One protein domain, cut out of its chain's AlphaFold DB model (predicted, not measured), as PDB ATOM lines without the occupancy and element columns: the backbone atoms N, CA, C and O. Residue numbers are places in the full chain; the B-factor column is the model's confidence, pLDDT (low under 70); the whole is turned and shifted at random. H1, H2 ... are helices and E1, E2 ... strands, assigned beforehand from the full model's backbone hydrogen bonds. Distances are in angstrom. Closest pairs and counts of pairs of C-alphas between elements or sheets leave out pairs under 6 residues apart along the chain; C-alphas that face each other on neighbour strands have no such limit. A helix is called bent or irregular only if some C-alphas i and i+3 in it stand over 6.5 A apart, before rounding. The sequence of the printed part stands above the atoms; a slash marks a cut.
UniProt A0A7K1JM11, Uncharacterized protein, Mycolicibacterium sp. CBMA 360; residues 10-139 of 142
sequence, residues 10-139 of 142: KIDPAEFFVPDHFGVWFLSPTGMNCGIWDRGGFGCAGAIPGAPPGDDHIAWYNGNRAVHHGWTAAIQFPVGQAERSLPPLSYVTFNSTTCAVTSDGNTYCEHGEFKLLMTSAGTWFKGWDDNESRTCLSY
ATOM      1  N   LYS A  10      36.881   6.086   0.786       96.31
ATOM      2  CA  LYS A  10      35.534   6.490   0.376       96.31
ATOM      3  C   LYS A  10      35.196   7.831   1.017       96.31
ATOM      4  O   LYS A  10      35.238   7.925   2.242       96.31
ATOM      5  N   ILE A  11      34.829   8.815   0.209       97.88
ATOM      6  CA  ILE A  11      34.318  10.108   0.674       97.88
ATOM      7  C   ILE A  11      32.790  10.071   0.678       97.88
ATOM      8  O   ILE A  11      32.178   9.420  -0.178       97.88
ATOM      9  N   ASP A  12      32.173  10.723   1.662       97.69
ATOM     10  CA  ASP A  12      30.720  10.855   1.715       97.69
ATOM     11  C   ASP A  12      30.250  11.785   0.577       97.69
ATOM     12  O   ASP A  12      30.716  12.923   0.492       97.69
ATOM     13  N   PRO A  13      29.334  11.343  -0.307       97.31
ATOM     14  CA  PRO A  13      28.723  12.195  -1.328       97.31
ATOM     15  C   PRO A  13      28.200  13.538  -0.806       97.31
ATOM     16  O   PRO A  13      28.254  14.526  -1.533       97.31
ATOM     17  N   ALA A  14      27.731  13.588   0.446       96.88
ATOM     18  CA  ALA A  14      27.195  14.805   1.048       96.88
ATOM     19  C   ALA A  14      28.211  15.958   1.120       96.88
ATOM     20  O   ALA A  14      27.807  17.118   1.158       96.88
ATOM     21  N   GLU A  15      29.514  15.665   1.090       97.31
ATOM     22  CA  GLU A  15      30.576  16.681   1.060       97.31
ATOM     23  C   GLU A  15      30.642  17.457  -0.265       97.31
ATOM     24  O   GLU A  15      31.252  18.525  -0.319       97.31
ATOM     25  N   PHE A  16      30.019  16.930  -1.322       97.62
ATOM     26  CA  PHE A  16      30.071  17.460  -2.686       97.62
ATOM     27  C   PHE A  16      28.706  17.914  -3.214       97.62
ATOM     28  O   PHE A  16      28.565  18.181  -4.409       97.62
ATOM     29  N   PHE A  17      27.681  17.979  -2.361       96.69
ATOM     30  CA  PHE A  17      26.402  18.566  -2.745       96.69
ATOM     31  C   PHE A  17      26.512  20.085  -2.817       96.69
ATOM     32  O   PHE A  17      27.030  20.730  -1.908       96.69
ATOM     33  N   VAL A  18      25.978  20.642  -3.899       94.12
ATOM     34  CA  VAL A  18      25.942  22.083  -4.150       94.12
ATOM     35  C   VAL A  18      24.487  22.542  -4.030       94.12
ATOM     36  O   VAL A  18      23.598  21.838  -4.522       94.12
ATOM     37  N   PRO A  19      24.201  23.680  -3.370       92.12
ATOM     38  CA  PRO A  19      22.844  24.212  -3.281       92.12
ATOM     39  C   PRO A  19      22.180  24.346  -4.657       92.12
ATOM     40  O   PRO A  19      22.837  24.698  -5.632       92.12
ATOM     41  N   ASP A  20      20.882  24.044  -4.726       89.88
ATOM     42  CA  ASP A  20      20.033  24.166  -5.925       89.88
ATOM     43  C   ASP A  20      20.475  23.352  -7.164       89.88
ATOM     44  O   ASP A  20      19.859  23.440  -8.229       89.88
ATOM     45  N   HIS A  21      21.481  22.483  -7.021       92.38
ATOM     46  CA  HIS A  21      21.985  21.626  -8.087       92.38
ATOM     47  C   HIS A  21      21.988  20.162  -7.653       92.38
ATOM     48  O   HIS A  21      22.721  19.746  -6.759       92.38
ATOM     49  N   PHE A  22      21.172  19.344  -8.318       92.94
ATOM     50  CA  PHE A  22      21.126  17.916  -8.030       92.94
ATOM     51  C   PHE A  22      22.410  17.218  -8.490       92.94
ATOM     52  O   PHE A  22      22.802  17.323  -9.654       92.94
ATOM     53  N   GLY A  23      23.018  16.446  -7.592       95.75
ATOM     54  CA  GLY A  23      24.210  15.652  -7.871       95.75
ATOM     55  C   GLY A  23      25.369  15.973  -6.939       95.75
ATOM     56  O   GLY A  23      25.289  16.880  -6.114       95.75
ATOM     57  N   VAL A  24      26.446  15.209  -7.082       97.69
ATOM     58  CA  VAL A  24      27.743  15.510  -6.472       97.69
ATOM     59  C   VAL A  24      28.634  16.204  -7.487       97.69
ATOM     60  O   VAL A  24      28.722  15.756  -8.629       97.69
ATOM     61  N   TRP A  25      29.313  17.263  -7.055       98.19
ATOM     62  CA  TRP A  25      30.200  18.072  -7.884       98.19
ATOM     63  C   TRP A  25      31.550  18.234  -7.197       98.19
ATOM     64  O   TRP A  25      31.634  18.703  -6.062       98.19
ATOM     65  N   PHE A  26      32.617  17.831  -7.878       98.38
ATOM     66  CA  PHE A  26      33.976  17.863  -7.350       98.38
ATOM     67  C   PHE A  26      34.976  18.312  -8.417       98.38
ATOM     68  O   PHE A  26      34.802  18.071  -9.609       98.38
ATOM     69  N   LEU A  27      36.055  18.954  -7.981       98.31
ATOM     70  CA  LEU A  27      37.169  19.289  -8.856       98.31
ATOM     71  C   LEU A  27      38.088  18.073  -8.997       98.31
ATOM     72  O   LEU A  27      38.466  17.450  -7.997       98.31
ATOM     73  N   SER A  28      38.486  17.761 -10.228       96.81
ATOM     74  CA  SER A  28      39.615  16.861 -10.468       96.81
ATOM     75  C   SER A  28      40.920  17.476  -9.927       96.81
ATOM     76  O   SER A  28      40.991  18.690  -9.705       96.81
ATOM     77  N   PRO A  29      42.009  16.699  -9.786       94.88
ATOM     78  CA  PRO A  29      43.323  17.255  -9.442       94.88
ATOM     79  C   PRO A  29      43.857  18.277 -10.450       94.88
ATOM     80  O   PRO A  29      44.680  19.115 -10.099       94.88
ATOM     81  N   THR A  30      43.389  18.217 -11.699       91.81
ATOM     82  CA  THR A  30      43.722  19.187 -12.751       91.81
ATOM     83  C   THR A  30      42.776  20.392 -12.777       91.81
ATOM     84  O   THR A  30      42.914  21.246 -13.647       91.81
ATOM     85  N   GLY A  31      41.829  20.483 -11.837       94.75
ATOM     86  CA  GLY A  31      40.893  21.601 -11.711       94.75
ATOM     87  C   GLY A  31      39.672  21.534 -12.633       94.75
ATOM     88  O   GLY A  31      38.981  22.537 -12.776       94.75
ATOM     89  N   MET A  32      39.391  20.390 -13.262       96.19
ATOM     90  CA  MET A  32      38.187  20.207 -14.084       96.19
ATOM     91  C   MET A  32      36.952  20.060 -13.195       96.19
ATOM     92  O   MET A  32      37.011  19.387 -12.166       96.19
ATOM     93  N   ASN A  33      35.830  20.645 -13.612       97.81
ATOM     94  CA  ASN A  33      34.546  20.529 -12.931       97.81
ATOM     95  C   ASN A  33      33.903  19.180 -13.266       97.81
ATOM     96  O   ASN A  33      33.379  19.001 -14.363       97.81
ATOM     97  N   CYS A  34      33.962  18.230 -12.342       98.19
ATOM     98  CA  CYS A  34      33.425  16.889 -12.517       98.19
ATOM     99  C   CYS A  34      32.169  16.684 -11.676       98.19
ATOM    100  O   CYS A  34      32.010  17.286 -10.614       98.19
ATOM    101  N   GLY A  35      31.288  15.792 -12.118       97.75
ATOM    102  CA  GLY A  35      30.091  15.497 -11.351       97.75
ATOM    103  C   GLY A  35      29.440  14.162 -11.655       97.75
ATOM    104  O   GLY A  35      29.710  13.521 -12.672       97.75
ATOM    105  N   ILE A  36      28.564  13.769 -10.732       98.25
ATOM    106  CA  ILE A  36      27.611  12.672 -10.879       98.25
ATOM    107  C   ILE A  36      26.223  13.228 -10.563       98.25
ATOM    108  O   ILE A  36      26.004  13.748  -9.471       98.25
ATOM    109  N   TRP A  37      25.272  13.091 -11.480       96.06
ATOM    110  CA  TRP A  37      23.942  13.695 -11.375       96.06
ATOM    111  C   TRP A  37      22.814  12.662 -11.532       96.06
ATOM    112  O   TRP A  37      22.934  11.501 -11.115       96.06
ATOM    113  N   ASP A  38      21.668  13.113 -12.053       92.88
ATOM    114  CA  ASP A  38      20.457  12.319 -12.238       92.88
ATOM    115  C   ASP A  38      20.748  10.954 -12.870       92.88
ATOM    116  O   ASP A  38      21.469  10.835 -13.864       92.88
ATOM    117  N   ARG A  39      20.200   9.909 -12.236       94.25
ATOM    118  CA  ARG A  39      20.313   8.497 -12.650       94.25
ATOM    119  C   ARG A  39      21.744   7.999 -12.895       94.25
ATOM    120  O   ARG A  39      21.937   7.042 -13.644       94.25
ATOM    121  N   GLY A  40      22.732   8.631 -12.266       96.06
ATOM    122  CA  GLY A  40      24.132   8.245 -12.399       96.06
ATOM    123  C   GLY A  40      24.800   8.773 -13.668       96.06
ATOM    124  O   GLY A  40      25.888   8.312 -14.003       96.06
ATOM    125  N   GLY A  41      24.199   9.740 -14.371       96.94
ATOM    126  CA  GLY A  41      24.938  10.509 -15.374       96.94
ATOM    127  C   GLY A  41      26.215  11.088 -14.761       96.94
ATOM    128  O   GLY A  41      26.221  11.437 -13.579       96.94
ATOM    129  N   PHE A  42      27.306  11.117 -15.521       97.69
ATOM    130  CA  PHE A  42      28.608  11.535 -15.006       97.69
ATOM    131  C   PHE A  42      29.489  12.137 -16.085       97.69
ATOM    132  O   PHE A  42      29.353  11.803 -17.259       97.69
ATOM    133  N   GLY A  43      30.422  12.996 -15.695       97.00
ATOM    134  CA  GLY A  43      31.314  13.646 -16.645       97.00
ATOM    135  C   GLY A  43      32.148  14.749 -16.024       97.00
ATOM    136  O   GLY A  43      32.045  15.014 -14.826       97.00
ATOM    137  N   CYS A  44      32.960  15.389 -16.861       97.25
ATOM    138  CA  CYS A  44      33.793  16.522 -16.490       97.25
ATOM    139  C   CYS A  44      33.771  17.613 -17.562       97.25
ATOM    140  O   CYS A  44      33.642  17.329 -18.756       97.25
ATOM    141  N   ALA A  45      33.944  18.848 -17.101       97.00
ATOM    142  CA  ALA A  45      34.061  20.050 -17.907       97.00
ATOM    143  C   ALA A  45      35.380  20.784 -17.608       97.00
ATOM    144  O   ALA A  45      35.802  20.879 -16.450       97.00
ATOM    145  N   GLY A  46      36.032  21.313 -18.643       95.12
ATOM    146  CA  GLY A  46      37.286  22.059 -18.556       95.12
ATOM    147  C   GLY A  46      38.302  21.644 -19.620       95.12
ATOM    148  O   GLY A  46      37.953  21.208 -20.712       95.12
ATOM    149  N   ALA A  47      39.592  21.786 -19.306       94.25
ATOM    150  CA  ALA A  47      40.676  21.425 -20.218       94.25
ATOM    151  C   ALA A  47      40.886  19.900 -20.262       94.25
ATOM    152  O   ALA A  47      41.684  19.355 -19.498       94.25
ATOM    153  N   ILE A  48      40.163  19.215 -21.153       93.94
ATOM    154  CA  ILE A  48      40.201  17.753 -21.263       93.94
ATOM    155  C   ILE A  48      41.480  17.300 -21.993       93.94
ATOM    156  O   ILE A  48      41.705  17.675 -23.148       93.94
ATOM    157  N   PRO A  49      42.328  16.461 -21.370       93.50
ATOM    158  CA  PRO A  49      43.558  15.992 -21.997       93.50
ATOM    159  C   PRO A  49      43.299  15.207 -23.289       93.50
ATOM    160  O   PRO A  49      42.559  14.219 -23.299       93.50
ATOM    161  N   GLY A  50      43.955  15.629 -24.371       91.31
ATOM    162  CA  GLY A  50      43.836  15.022 -25.700       91.31
ATOM    163  C   GLY A  50      42.606  15.455 -26.503       91.31
ATOM    164  O   GLY A  50      42.477  15.033 -27.650       91.31
ATOM    165  N   ALA A  51      41.725  16.291 -25.944       91.06
ATOM    166  CA  ALA A  51      40.570  16.800 -26.669       91.06
ATOM    167  C   ALA A  51      40.976  17.841 -27.735       91.06
ATOM    168  O   ALA A  51      41.929  18.604 -27.528       91.06
ATOM    169  N   PRO A  52      40.271  17.900 -28.880       88.38
ATOM    170  CA  PRO A  52      40.430  18.973 -29.857       88.38
ATOM    171  C   PRO A  52      40.124  20.364 -29.267       88.38
ATOM    172  O   PRO A  52      39.381  20.477 -28.291       88.38
ATOM    173  N   PRO A  53      40.629  21.455 -29.875       87.25
ATOM    174  CA  PRO A  53      40.259  22.805 -29.462       87.25
ATOM    175  C   PRO A  53      38.739  23.021 -29.497       87.25
ATOM    176  O   PRO A  53      38.110  22.813 -30.534       87.25
ATOM    177  N   GLY A  54      38.169  23.474 -28.379       85.81
ATOM    178  CA  GLY A  54      36.729  23.714 -28.224       85.81
ATOM    179  C   GLY A  54      35.940  22.542 -27.631       85.81
ATOM    180  O   GLY A  54      34.810  22.757 -27.204       85.81
ATOM    181  N   ASP A  55      36.530  21.347 -27.535       90.56
ATOM    182  CA  ASP A  55      35.941  20.220 -26.809       90.56
ATOM    183  C   ASP A  55      36.331  20.309 -25.327       90.56
ATOM    184  O   ASP A  55      37.381  19.831 -24.900       90.56
ATOM    185  N   ASP A  56      35.471  20.940 -24.537       94.31
ATOM    186  CA  ASP A  56      35.666  21.179 -23.106       94.31
ATOM    187  C   ASP A  56      34.714  20.367 -22.217       94.31
ATOM    188  O   ASP A  56      34.741  20.516 -21.001       94.31
ATOM    189  N   HIS A  57      33.895  19.485 -22.800       94.75
ATOM    190  CA  HIS A  57      32.969  18.616 -22.072       94.75
ATOM    191  C   HIS A  57      33.083  17.158 -22.524       94.75
ATOM    192  O   HIS A  57      33.134  16.855 -23.719       94.75
ATOM    193  N   ILE A  58      33.067  16.252 -21.546       94.69
ATOM    194  CA  ILE A  58      32.954  14.806 -21.741       94.69
ATOM    195  C   ILE A  58      32.043  14.216 -20.669       94.69
ATOM    196  O   ILE A  58      32.228  14.464 -19.477       94.69
ATOM    197  N   ALA A  59      31.044  13.440 -21.077       95.62
ATOM    198  CA  ALA A  59      30.034  12.931 -20.163       95.62
ATOM    199  C   ALA A  59      29.264  11.736 -20.721       95.62
ATOM    200  O   ALA A  59      29.038  11.614 -21.922       95.62
ATOM    201  N   TRP A  60      28.786  10.882 -19.828       95.62
ATOM    202  CA  TRP A  60      27.722   9.936 -20.116       95.62
ATOM    203  C   TRP A  60      26.400  10.439 -19.536       95.62
ATOM    204  O   TRP A  60      26.321  10.827 -18.368       95.62
ATOM    205  N   TYR A  61      25.352  10.381 -20.353       94.19
ATOM    206  CA  TYR A  61      23.991  10.748 -19.977       94.19
ATOM    207  C   TYR A  61      23.126   9.494 -19.925       94.19
ATOM    208  O   TYR A  61      23.271   8.588 -20.748       94.19
ATOM    209  N   ASN A  62      22.218   9.434 -18.953       91.19
ATOM    210  CA  ASN A  62      21.338   8.282 -18.802       91.19
ATOM    211  C   ASN A  62      20.548   8.015 -20.096       91.19
ATOM    212  O   ASN A  62      19.906   8.912 -20.631       91.19
ATOM    213  N   GLY A  63      20.590   6.768 -20.573       87.25
ATOM    214  CA  GLY A  63      19.959   6.350 -21.830       87.25
ATOM    215  C   GLY A  63      20.900   6.341 -23.037       87.25
ATOM    216  O   GLY A  63      20.575   5.714 -24.048       87.25
ATOM    217  N   ASN A  64      22.085   6.945 -22.928       88.62
ATOM    218  CA  ASN A  64      23.045   6.973 -24.024       88.62
ATOM    219  C   ASN A  64      23.849   5.671 -24.086       88.62
ATOM    220  O   ASN A  64      24.153   5.040 -23.071       88.62
ATOM    221  N   ARG A  65      24.216   5.270 -25.307       87.31
ATOM    222  CA  ARG A  65      24.946   4.018 -25.579       87.31
ATOM    223  C   ARG A  65      26.454   4.124 -25.347       87.31
ATOM    224  O   ARG A  65      27.142   3.108 -25.404       87.31
ATOM    225  N   ALA A  66      26.966   5.332 -25.135       89.56
ATOM    226  CA  ALA A  66      28.386   5.608 -24.984       89.56
ATOM    227  C   ALA A  66      28.614   6.957 -24.288       89.56
ATOM    228  O   ALA A  66      27.686   7.751 -24.133       89.56
ATOM    229  N   VAL A  67      29.854   7.203 -23.867       92.38
ATOM    230  CA  VAL A  67      30.299   8.523 -23.401       92.38
ATOM    231  C   VAL A  67      30.316   9.484 -24.596       92.38
ATOM    232  O   VAL A  67      30.844   9.152 -25.656       92.38
ATOM    233  N   HIS A  68      29.744  10.670 -24.413       89.69
ATOM    234  CA  HIS A  68      29.717  11.764 -25.378       89.69
ATOM    235  C   HIS A  68      30.807  12.785 -25.066       89.69
ATOM    236  O   HIS A  68      31.160  12.993 -23.906       89.69
ATOM    237  N   HIS A  69      31.292  13.463 -26.099       89.00
ATOM    238  CA  HIS A  69      32.237  14.567 -25.981       89.00
ATOM    239  C   HIS A  69      31.908  15.685 -26.976       89.00
ATOM    240  O   HIS A  69      31.135  15.493 -27.918       89.00
ATOM    241  N   GLY A  70      32.502  16.853 -26.744       83.44
ATOM    242  CA  GLY A  70      32.391  18.024 -27.607       83.44
ATOM    243  C   GLY A  70      31.118  18.835 -27.398       83.44
ATOM    244  O   GLY A  70      30.478  18.770 -26.348       83.44
ATOM    245  N   TRP A  71      30.748  19.642 -28.395       82.69
ATOM    246  CA  TRP A  71      29.717  20.679 -28.233       82.69
ATOM    247  C   TRP A  71      28.331  20.143 -27.828       82.69
ATOM    248  O   TRP A  71      27.593  20.812 -27.106       82.69
ATOM    249  N   THR A  72      27.962  18.929 -28.249       83.31
ATOM    250  CA  THR A  72      26.680  18.310 -27.861       83.31
ATOM    251  C   THR A  72      26.678  17.826 -26.415       83.31
ATOM    252  O   THR A  72      25.618  17.828 -25.781       83.31
ATOM    253  N   ALA A  73      27.844  17.441 -25.883       89.50
ATOM    254  CA  ALA A  73      28.012  17.175 -24.460       89.50
ATOM    255  C   ALA A  73      27.889  18.486 -23.671       89.50
ATOM    256  O   ALA A  73      27.137  18.545 -22.704       89.50
ATOM    257  N   ALA A  74      28.505  19.575 -24.137       90.38
ATOM    258  CA  ALA A  74      28.406  20.879 -23.475       90.38
ATOM    259  C   ALA A  74      26.951  21.350 -23.276       90.38
ATOM    260  O   ALA A  74      26.592  21.809 -22.196       90.38
ATOM    261  N   ILE A  75      26.081  21.167 -24.277       89.94
ATOM    262  CA  ILE A  75      24.657  21.551 -24.185       89.94
ATOM    263  C   ILE A  75      23.901  20.768 -23.104       89.94
ATOM    264  O   ILE A  75      23.007  21.309 -22.457       89.94
ATOM    265  N   GLN A  76      24.215  19.483 -22.940       92.56
ATOM    266  CA  GLN A  76      23.508  18.598 -22.010       92.56
ATOM    267  C   GLN A  76      24.128  18.592 -20.611       92.56
ATOM    268  O   GLN A  76      23.522  18.071 -19.674       92.56
ATOM    269  N   PHE A  77      25.347  19.116 -20.464       94.50
ATOM    270  CA  PHE A  77      26.064  19.108 -19.199       94.50
ATOM    271  C   PHE A  77      25.324  19.959 -18.153       94.50
ATOM    272  O   PHE A  77      25.006  21.121 -18.422       94.50
ATOM    273  N   PRO A  78      25.016  19.417 -16.960       94.50
ATOM    274  CA  PRO A  78      24.306  20.195 -15.955       94.50
ATOM    275  C   PRO A  78      25.169  21.338 -15.408       94.50
ATOM    276  O   PRO A  78      26.381  21.217 -15.272       94.50
ATOM    277  N   VAL A  79      24.524  22.436 -15.017       91.69
ATOM    278  CA  VAL A  79      25.191  23.681 -14.588       91.69
ATOM    279  C   VAL A  79      25.887  23.618 -13.218       91.69
ATOM    280  O   VAL A  79      26.400  24.637 -12.762       91.69
ATOM    281  N   GLY A  80      25.916  22.465 -12.546       92.88
ATOM    282  CA  GLY A  80      26.499  22.360 -11.208       92.88
ATOM    283  C   GLY A  80      28.000  22.656 -11.204       92.88
ATOM    284  O   GLY A  80      28.729  22.266 -12.115       92.88
ATOM    285  N   GLN A  81      28.445  23.391 -10.185       95.56
ATOM    286  CA  GLN A  81      29.823  23.861 -10.055       95.56
ATOM    287  C   GLN A  81      30.452  23.302  -8.788       95.56
ATOM    288  O   GLN A  81      29.958  23.523  -7.687       95.56
ATOM    289  N   ALA A  82      31.558  22.590  -8.948       96.75
ATOM    290  CA  ALA A  82      32.298  22.015  -7.848       96.75
ATOM    291  C   ALA A  82      32.975  23.083  -6.982       96.75
ATOM    292  O   ALA A  82      33.699  23.945  -7.478       96.75
ATOM    293  N   GLU A  83      32.820  22.960  -5.668       95.94
ATOM    294  CA  GLU A  83      33.471  23.845  -4.692       95.94
ATOM    295  C   GLU A  83      34.715  23.214  -4.053       95.94
ATOM    296  O   GLU A  83      35.531  23.894  -3.430       95.94
ATOM    297  N   ARG A  84      34.857  21.888  -4.165       96.81
ATOM    298  CA  ARG A  84      35.878  21.101  -3.466       96.81
ATOM    299  C   ARG A  84      36.510  20.091  -4.402       96.81
ATOM    300  O   ARG A  84      35.830  19.499  -5.233       96.81
ATOM    301  N   SER A  85      37.804  19.853  -4.235       97.50
ATOM    302  CA  SER A  85      38.503  18.794  -4.962       97.50
ATOM    303  C   SER A  85      38.251  17.426  -4.341       97.50
ATOM    304  O   SER A  85      38.206  17.301  -3.118       97.50
ATOM    305  N   LEU A  86      38.162  16.395  -5.181       97.88
ATOM    306  CA  LEU A  86      38.233  15.007  -4.732       97.88
ATOM    307  C   LEU A  86      39.715  14.654  -4.481       97.88
ATOM    308  O   LEU A  86      40.515  14.738  -5.416       97.88
ATOM    309  N   PRO A  87      40.130  14.310  -3.246       96.06
ATOM    310  CA  PRO A  87      41.544  14.082  -2.942       96.06
ATOM    311  C   PRO A  87      42.143  12.877  -3.690       96.06
ATOM    312  O   PRO A  87      41.414  11.934  -4.008       96.06
ATOM    313  N   PRO A  88      43.468  12.827  -3.912       95.38
ATOM    314  CA  PRO A  88      44.132  11.619  -4.397       95.38
ATOM    315  C   PRO A  88      43.860  10.391  -3.519       95.38
ATOM    316  O   PRO A  88      43.695  10.518  -2.305       95.38
ATOM    317  N   LEU A  89      43.845   9.202  -4.133       95.44
ATOM    318  CA  LEU A  89      43.512   7.930  -3.471       95.44
ATOM    319  C   LEU A  89      42.142   7.955  -2.784       95.44
ATOM    320  O   LEU A  89      41.943   7.360  -1.719       95.44
ATOM    321  N   SER A  90      41.176   8.639  -3.390       97.19
ATOM    322  CA  SER A  90      39.812   8.689  -2.881       97.19
ATOM    323  C   SER A  90      38.780   8.463  -3.977       97.19
ATOM    324  O   SER A  90      39.088   8.535  -5.169       97.19
ATOM    325  N   TYR A  91      37.565   8.111  -3.567       98.19
ATOM    326  CA  TYR A  91      36.437   7.931  -4.469       98.19
ATOM    327  C   TYR A  91      35.125   8.359  -3.824       98.19
ATOM    328  O   TYR A  91      34.959   8.290  -2.604       98.19
ATOM    329  N   VAL A  92      34.177   8.746  -4.667       98.44
ATOM    330  CA  VAL A  92      32.798   9.064  -4.308       98.44
ATOM    331  C   VAL A  92      31.859   8.208  -5.152       98.44
ATOM    332  O   VAL A  92      32.092   8.004  -6.344       98.44
ATOM    333  N   THR A  93      30.799   7.689  -4.531       98.38
ATOM    334  CA  THR A  93      29.771   6.896  -5.218       98.38
ATOM    335  C   THR A  93      28.410   7.537  -5.009       98.38
ATOM    336  O   THR A  93      27.973   7.683  -3.868       98.38
ATOM    337  N   PHE A  94      27.713   7.856  -6.095       98.12
ATOM    338  CA  PHE A  94      26.372   8.437  -6.075       98.12
ATOM    339  C   PHE A  94      25.546   7.857  -7.231       98.12
ATOM    340  O   PHE A  94      26.067   7.681  -8.325       98.12
ATOM    341  N   ASN A  95      24.279   7.502  -6.998       96.25
ATOM    342  CA  ASN A  95      23.394   6.919  -8.025       96.25
ATOM    343  C   ASN A  95      24.024   5.773  -8.854       96.25
ATOM    344  O   ASN A  95      23.863   5.708 -10.071       96.25
ATOM    345  N   SER A  96      24.732   4.851  -8.192       96.44
ATOM    346  CA  SER A  96      25.447   3.712  -8.811       96.44
ATOM    347  C   SER A  96      26.617   4.076  -9.733       96.44
ATOM    348  O   SER A  96      27.215   3.187 -10.336       96.44
ATOM    349  N   THR A  97      26.988   5.349  -9.799       98.38
ATOM    350  CA  THR A  97      28.213   5.807 -10.450       98.38
ATOM    351  C   THR A  97      29.292   5.994  -9.410       98.38
ATOM    352  O   THR A  97      29.026   6.516  -8.326       98.38
ATOM    353  N   THR A  98      30.513   5.599  -9.742       98.38
ATOM    354  CA  THR A  98      31.688   5.867  -8.918       98.38
ATOM    355  C   THR A  98      32.681   6.713  -9.687       98.38
ATOM    356  O   THR A  98      33.050   6.353 -10.800       98.38
ATOM    357  N   CYS A  99      33.145   7.799  -9.074       98.38
ATOM    358  CA  CYS A  99      34.291   8.564  -9.546       98.38
ATOM    359  C   CYS A  99      35.429   8.484  -8.528       98.38
ATOM    360  O   CYS A  99      35.189   8.529  -7.322       98.38
ATOM    361  N   ALA A 100      36.661   8.363  -9.005       98.12
ATOM    362  CA  ALA A 100      37.852   8.174  -8.196       98.12
ATOM    363  C   ALA A 100      39.028   8.995  -8.726       98.12
ATOM    364  O   ALA A 100      39.139   9.247  -9.928       98.12
ATOM    365  N   VAL A 101      39.937   9.350  -7.820       98.00
ATOM    366  CA  VAL A 101      41.225   9.958  -8.153       98.00
ATOM    367  C   VAL A 101      42.353   9.007  -7.786       98.00
ATOM    368  O   VAL A 101      42.484   8.607  -6.627       98.00
ATOM    369  N   THR A 102      43.188   8.659  -8.763       95.19
ATOM    370  CA  THR A 102      44.314   7.738  -8.559       95.19
ATOM    371  C   THR A 102      45.453   8.360  -7.750       95.19
ATOM    372  O   THR A 102      45.476   9.568  -7.514       95.19
ATOM    373  N   SER A 103      46.432   7.544  -7.332       93.00
ATOM    374  CA  SER A 103      47.676   8.034  -6.707       93.00
ATOM    375  C   SER A 103      48.380   9.086  -7.557       93.00
ATOM    376  O   SER A 103      48.921  10.051  -7.029       93.00
ATOM    377  N   ASP A 104      48.328   8.898  -8.873       91.44
ATOM    378  CA  ASP A 104      49.028   9.725  -9.854       91.44
ATOM    379  C   ASP A 104      48.192  10.944 -10.288       91.44
ATOM    380  O   ASP A 104      48.559  11.652 -11.220       91.44
ATOM    381  N   GLY A 105      47.050  11.187  -9.629       93.88
ATOM    382  CA  GLY A 105      46.177  12.328  -9.903       93.88
ATOM    383  C   GLY A 105      45.270  12.167 -11.129       93.88
ATOM    384  O   GLY A 105      44.678  13.146 -11.582       93.88
ATOM    385  N   ASN A 106      45.125  10.951 -11.661       96.94
ATOM    386  CA  ASN A 106      44.214  10.680 -12.772       96.94
ATOM    387  C   ASN A 106      42.773  10.613 -12.269       96.94
ATOM    388  O   ASN A 106      42.524  10.141 -11.161       96.94
ATOM    389  N   THR A 107      41.820  11.041 -13.092       98.00
ATOM    390  CA  THR A 107      40.390  10.996 -12.756       98.00
ATOM    391  C   THR A 107      39.719   9.864 -13.511       98.00
ATOM    392  O   THR A 107      39.806   9.792 -14.733       98.00
ATOM    393  N   TYR A 108      39.038   8.985 -12.787       97.62
ATOM    394  CA  TYR A 108      38.285   7.867 -13.337       97.62
ATOM    395  C   TYR A 108      36.824   7.979 -12.923       97.62
ATOM    396  O   TYR A 108      36.557   8.262 -11.761       97.62
ATOM    397  N   CYS A 109      35.891   7.712 -13.830       97.81
ATOM    398  CA  CYS A 109      34.477   7.571 -13.495       97.81
ATOM    399  C   CYS A 109      33.868   6.373 -14.216       97.81
ATOM    400  O   CYS A 109      34.192   6.111 -15.377       97.81
ATOM    401  N   GLU A 110      32.959   5.673 -13.541       97.00
ATOM    402  CA  GLU A 110      32.213   4.562 -14.115       97.00
ATOM    403  C   GLU A 110      30.752   4.508 -13.678       97.00
ATOM    404  O   GLU A 110      30.421   4.773 -12.524       97.00
ATOM    405  N   HIS A 111      29.906   4.062 -14.603       96.31
ATOM    406  CA  HIS A 111      28.546   3.597 -14.368       96.31
ATOM    407  C   HIS A 111      28.316   2.328 -15.200       96.31
ATOM    408  O   HIS A 111      28.098   2.390 -16.411       96.31
ATOM    409  N   GLY A 112      28.403   1.151 -14.575       93.06
ATOM    410  CA  GLY A 112      28.309  -0.123 -15.294       93.06
ATOM    411  C   GLY A 112      29.409  -0.280 -16.354       93.06
ATOM    412  O   GLY A 112      30.595  -0.332 -16.026       93.06
ATOM    413  N   GLU A 113      29.024  -0.382 -17.630       90.75
ATOM    414  CA  GLU A 113      29.967  -0.485 -18.757       90.75
ATOM    415  C   GLU A 113      30.509   0.867 -19.249       90.75
ATOM    416  O   GLU A 113      31.488   0.898 -19.997       90.75
ATOM    417  N   PHE A 114      29.895   1.980 -18.836       94.00
ATOM    418  CA  PHE A 114      30.296   3.321 -19.252       94.00
ATOM    419  C   PHE A 114      31.403   3.810 -18.342       94.00
ATOM    420  O   PHE A 114      31.230   3.880 -17.127       94.00
ATOM    421  N   LYS A 115      32.557   4.106 -18.931       94.75
ATOM    422  CA  LYS A 115      33.781   4.415 -18.199       94.75
ATOM    423  C   LYS A 115      34.527   5.523 -18.916       94.75
ATOM    424  O   LYS A 115      34.581   5.524 -20.147       94.75
ATOM    425  N   LEU A 116      35.127   6.415 -18.141       95.44
ATOM    426  CA  LEU A 116      36.129   7.356 -18.623       95.44
ATOM    427  C   LEU A 116      37.321   7.372 -17.668       95.44
ATOM    428  O   LEU A 116      37.161   7.263 -16.452       95.44
ATOM    429  N   LEU A 117      38.510   7.518 -18.234       96.62
ATOM    430  CA  LEU A 117      39.769   7.724 -17.539       96.62
ATOM    431  C   LEU A 117      40.460   8.932 -18.166       96.62
ATOM    432  O   LEU A 117      40.763   8.921 -19.355       96.62
ATOM    433  N   MET A 118      40.749   9.945 -17.362       96.38
ATOM    434  CA  MET A 118      41.516  11.124 -17.754       96.38
ATOM    435  C   MET A 118      42.867  11.097 -17.055       96.38
ATOM    436  O   MET A 118      42.937  11.007 -15.826       96.38
ATOM    437  N   THR A 119      43.931  11.203 -17.841       95.75
ATOM    438  CA  THR A 119      45.316  11.329 -17.369       95.75
ATOM    439  C   THR A 119      45.972  12.538 -18.024       95.75
ATOM    440  O   THR A 119      45.433  13.107 -18.968       95.75
ATOM    441  N   SER A 120      47.184  12.891 -17.605       92.19
ATOM    442  CA  SER A 120      47.974  13.919 -18.295       92.19
ATOM    443  C   SER A 120      48.285  13.591 -19.764       92.19
ATOM    444  O   SER A 120      48.470  14.508 -20.558       92.19
ATOM    445  N   ALA A 121      48.330  12.310 -20.142       92.44
ATOM    446  CA  ALA A 121      48.652  11.875 -21.503       92.44
ATOM    447  C   ALA A 121      47.436  11.839 -22.445       92.44
ATOM    448  O   ALA A 121      47.607  11.714 -23.656       92.44
ATOM    449  N   GLY A 122      46.214  11.929 -21.915       94.06
ATOM    450  CA  GLY A 122      45.006  11.828 -22.723       94.06
ATOM    451  C   GLY A 122      43.788  11.382 -21.930       94.06
ATOM    452  O   GLY A 122      43.832  11.236 -20.706       94.06
ATOM    453  N   THR A 123      42.702  11.144 -22.658       95.12
ATOM    454  CA  THR A 123      41.431  10.679 -22.105       95.12
ATOM    455  C   THR A 123      40.957   9.447 -22.866       95.12
ATOM    456  O   THR A 123      40.861   9.471 -24.094       95.12
ATOM    457  N   TRP A 124      40.653   8.377 -22.129       94.75
ATOM    458  CA  TRP A 124      40.174   7.094 -22.646       94.75
ATOM    459  C   TRP A 124      38.765   6.836 -22.152       94.75
ATOM    460  O   TRP A 124      38.464   7.007 -20.973       94.75
ATOM    461  N   PHE A 125      37.897   6.420 -23.055       93.06
ATOM    462  CA  PHE A 125      36.482   6.214 -22.796       93.06
ATOM    463  C   PHE A 125      35.905   5.339 -23.897       93.06
ATOM    464  O   PHE A 125      36.441   5.302 -24.997       93.06
ATOM    465  N   LYS A 126      34.789   4.664 -23.630       87.06
ATOM    466  CA  LYS A 126      34.009   4.020 -24.692       87.06
ATOM    467  C   LYS A 126      33.047   5.053 -25.289       87.06
ATOM    468  O   LYS A 126      32.007   5.333 -24.692       87.06
ATOM    469  N   GLY A 127      33.431   5.631 -26.423       84.56
ATOM    470  CA  GLY A 127      32.638   6.546 -27.252       84.56
ATOM    471  C   GLY A 127      31.962   5.833 -28.428       84.56
ATOM    472  O   GLY A 127      32.327   4.704 -28.761       84.56
ATOM    473  N   TRP A 128      30.988   6.487 -29.062       83.00
ATOM    474  CA  TRP A 128      30.292   5.981 -30.249       83.00
ATOM    475  C   TRP A 128      30.194   7.076 -31.314       83.00
ATOM    476  O   TRP A 128      29.682   8.155 -31.029       83.00
ATOM    477  N   ASP A 129      30.685   6.785 -32.519       79.44
ATOM    478  CA  ASP A 129      30.515   7.635 -33.697       79.44
ATOM    479  C   ASP A 129      29.254   7.204 -34.456       79.44
ATOM    480  O   ASP A 129      29.209   6.127 -35.060       79.44
ATOM    481  N   ASP A 130      28.224   8.052 -34.425       72.50
ATOM    482  CA  ASP A 130      26.951   7.800 -35.101       72.50
ATOM    483  C   ASP A 130      27.054   7.824 -36.637       72.50
ATOM    484  O   ASP A 130      26.260   7.158 -37.302       72.50
ATOM    485  N   ASN A 131      28.024   8.540 -37.220       76.75
ATOM    486  CA  ASN A 131      28.174   8.638 -38.675       76.75
ATOM    487  C   ASN A 131      28.824   7.385 -39.260       76.75
ATOM    488  O   ASN A 131      28.412   6.894 -40.311       76.75
ATOM    489  N   GLU A 132      29.838   6.865 -38.575       79.81
ATOM    490  CA  GLU A 132      30.632   5.732 -39.056       79.81
ATOM    491  C   GLU A 132      30.261   4.405 -38.380       79.81
ATOM    492  O   GLU A 132      30.786   3.353 -38.744       79.81
ATOM    493  N   SER A 133      29.321   4.433 -37.424       81.12
ATOM    494  CA  SER A 133      28.842   3.261 -36.679       81.12
ATOM    495  C   SER A 133      29.977   2.456 -36.032       81.12
ATOM    496  O   SER A 133      29.995   1.221 -36.091       81.12
ATOM    497  N   ARG A 134      30.941   3.152 -35.414       82.31
ATOM    498  CA  ARG A 134      32.104   2.537 -34.756       82.31
ATOM    499  C   ARG A 134      32.360   3.086 -33.358       82.31
ATOM    500  O   ARG A 134      31.947   4.185 -32.999       82.31
ATOM    501  N   THR A 135      33.065   2.283 -32.565       83.94
ATOM    502  CA  THR A 135      33.453   2.617 -31.191       83.94
ATOM    503  C   THR A 135      34.738   3.435 -31.184       83.94
ATOM    504  O   THR A 135      35.701   3.066 -31.854       83.94
ATOM    505  N   CYS A 136      34.787   4.462 -30.344       87.12
ATOM    506  CA  CYS A 136      36.009   5.190 -30.017       87.12
ATOM    507  C   CYS A 136      36.485   4.777 -28.620       87.12
ATOM    508  O   CYS A 136      35.662   4.563 -27.731       87.12
ATOM    509  N   LEU A 137      37.794   4.638 -28.421       87.81
ATOM    510  CA  LEU A 137      38.400   4.242 -27.137       87.81
ATOM    511  C   LEU A 137      39.150   5.392 -26.438       87.81
ATOM    512  O   LEU A 137      39.545   5.282 -25.276       87.81
ATOM    513  N   SER A 138      39.351   6.491 -27.156       85.62
ATOM    514  CA  SER A 138      39.988   7.741 -26.750       85.62
ATOM    515  C   SER A 138      39.681   8.826 -27.783       85.62
ATOM    516  O   SER A 138      39.244   8.517 -28.900       85.62
ATOM    517  N   TYR A 139      40.012  10.080 -27.473       80.44
ATOM    518  CA  TYR A 139      40.104  11.111 -28.510       80.44
ATOM    519  C   TYR A 139      41.072  10.661 -29.622       80.44
ATOM    520  O   TYR A 139      42.137  10.111 -29.332       80.44
TER     521      TYR A 139
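Overview. This is residues 10 to 139 of the 142 residues of an uncharacterized protein of Mycolicibacterium sp. CBMA 360 (UniProt A0A7K1JM11). Two antiparallel sheets lie face to face as a sandwich, E1 to E4 against the inner side of a wider sheet, E5 to E10, with their strands crossed at 32 degrees. The wider sheet runs on past the smaller one, where the bent strand E9 and E10 form a hairpin that adds to the length; H1 packs at the opposite end beside E1 and E5, and H2 packs on the smaller sheet, over its edge strand E4. The printed part has 130 residues, in the order H1, E1 to E4, H2, E5 to E10; both sheets keep chain order, E1 - E2 - E3 - E4 and E5 - E6 - E7 - E8 - E9 - E10. The class is mostly strand, though under half of the residues are in named elements. The whole is compact, with a radius of gyration of the C-alphas of 13.4 A and spans of 41, 29 and 26 A.

Arrangement. H1, residues 13 to 16, comes first; its closest C-alpha pair with E1, residues 21 to 27, is Phe 16 and Val 24, 4.9 A apart. E1, E2 (33 to 36), E3 (42 to 45) and E4 (57 to 60) form a meander, each strand the antiparallel neighbour of the one before. N 26 and O 34 join E1 to E2 within hydrogen-bond range at 2.9 A, N 35 and O 43 join E2 to E3 at 2.9 A, and N 44 and O 58 join E3 to E4 at 2.9 A. Residues 58 to 59 of E4 also pair, antiparallel, with residues 68 to 69. H2, residues 71 to 76, is on this sheet at a height over the sheet of 5.9 A, only just over E4, with 3 of its C-alphas falling there; the closest C-alphas are those of His 57 and Ala 74, 5.3 A apart. H1 is on the opposite face. The second meander is E5 (90 to 94), E6 (97 to 101), E7 (107 to 111), E8 (114 to 119), E9 (122 to 129) and E10 (134 to 138). Its N and O pairs within hydrogen-bond range include N 92 and O 99 at 2.8 A, N 100 and O 108 at 2.8 A, N 109 and O 116 at 2.9 A, N 117 and O 124 at 2.8 A, and N 127 and O 136 at 2.8 A. H1 only grazes this sheet. Between the sheets, the closest C-alphas of E3 and E7 are those of Phe 42 and Cys 109, 7.2 A apart. E4 and E9 are near each other, while E4 and E10 are apart. H1 is too short for an O i to N i+4 pair, and H2 has 1 of 2 such pairs within hydrogen-bond range.

Along the chain. H1 begins at C-alpha 13, (28.723, 12.195, -1.328). From first to last C-alpha E1 measures 15.4 A, E8 17.1 A and E9 18.7 A; E9 bends by 76 degrees at residue 126. H2 measures 9.0 A. E5 begins at C-alpha 90, (39.812, 8.689, -2.881), and E10 ends at C-alpha 138, (39.988, 7.741, -26.750).

Size, cuts and confidence. The two C-alphas farthest apart, those of Glu 15 and Glu 132, are 41.6 A apart. The printed part has no cut. The links E3 to E4, of 11 residues, and H2 to E5, of 13 residues, are long. The mean pLDDT of the printed part is 93.1, E10 has a mean of 85, and no printed residue is under 70.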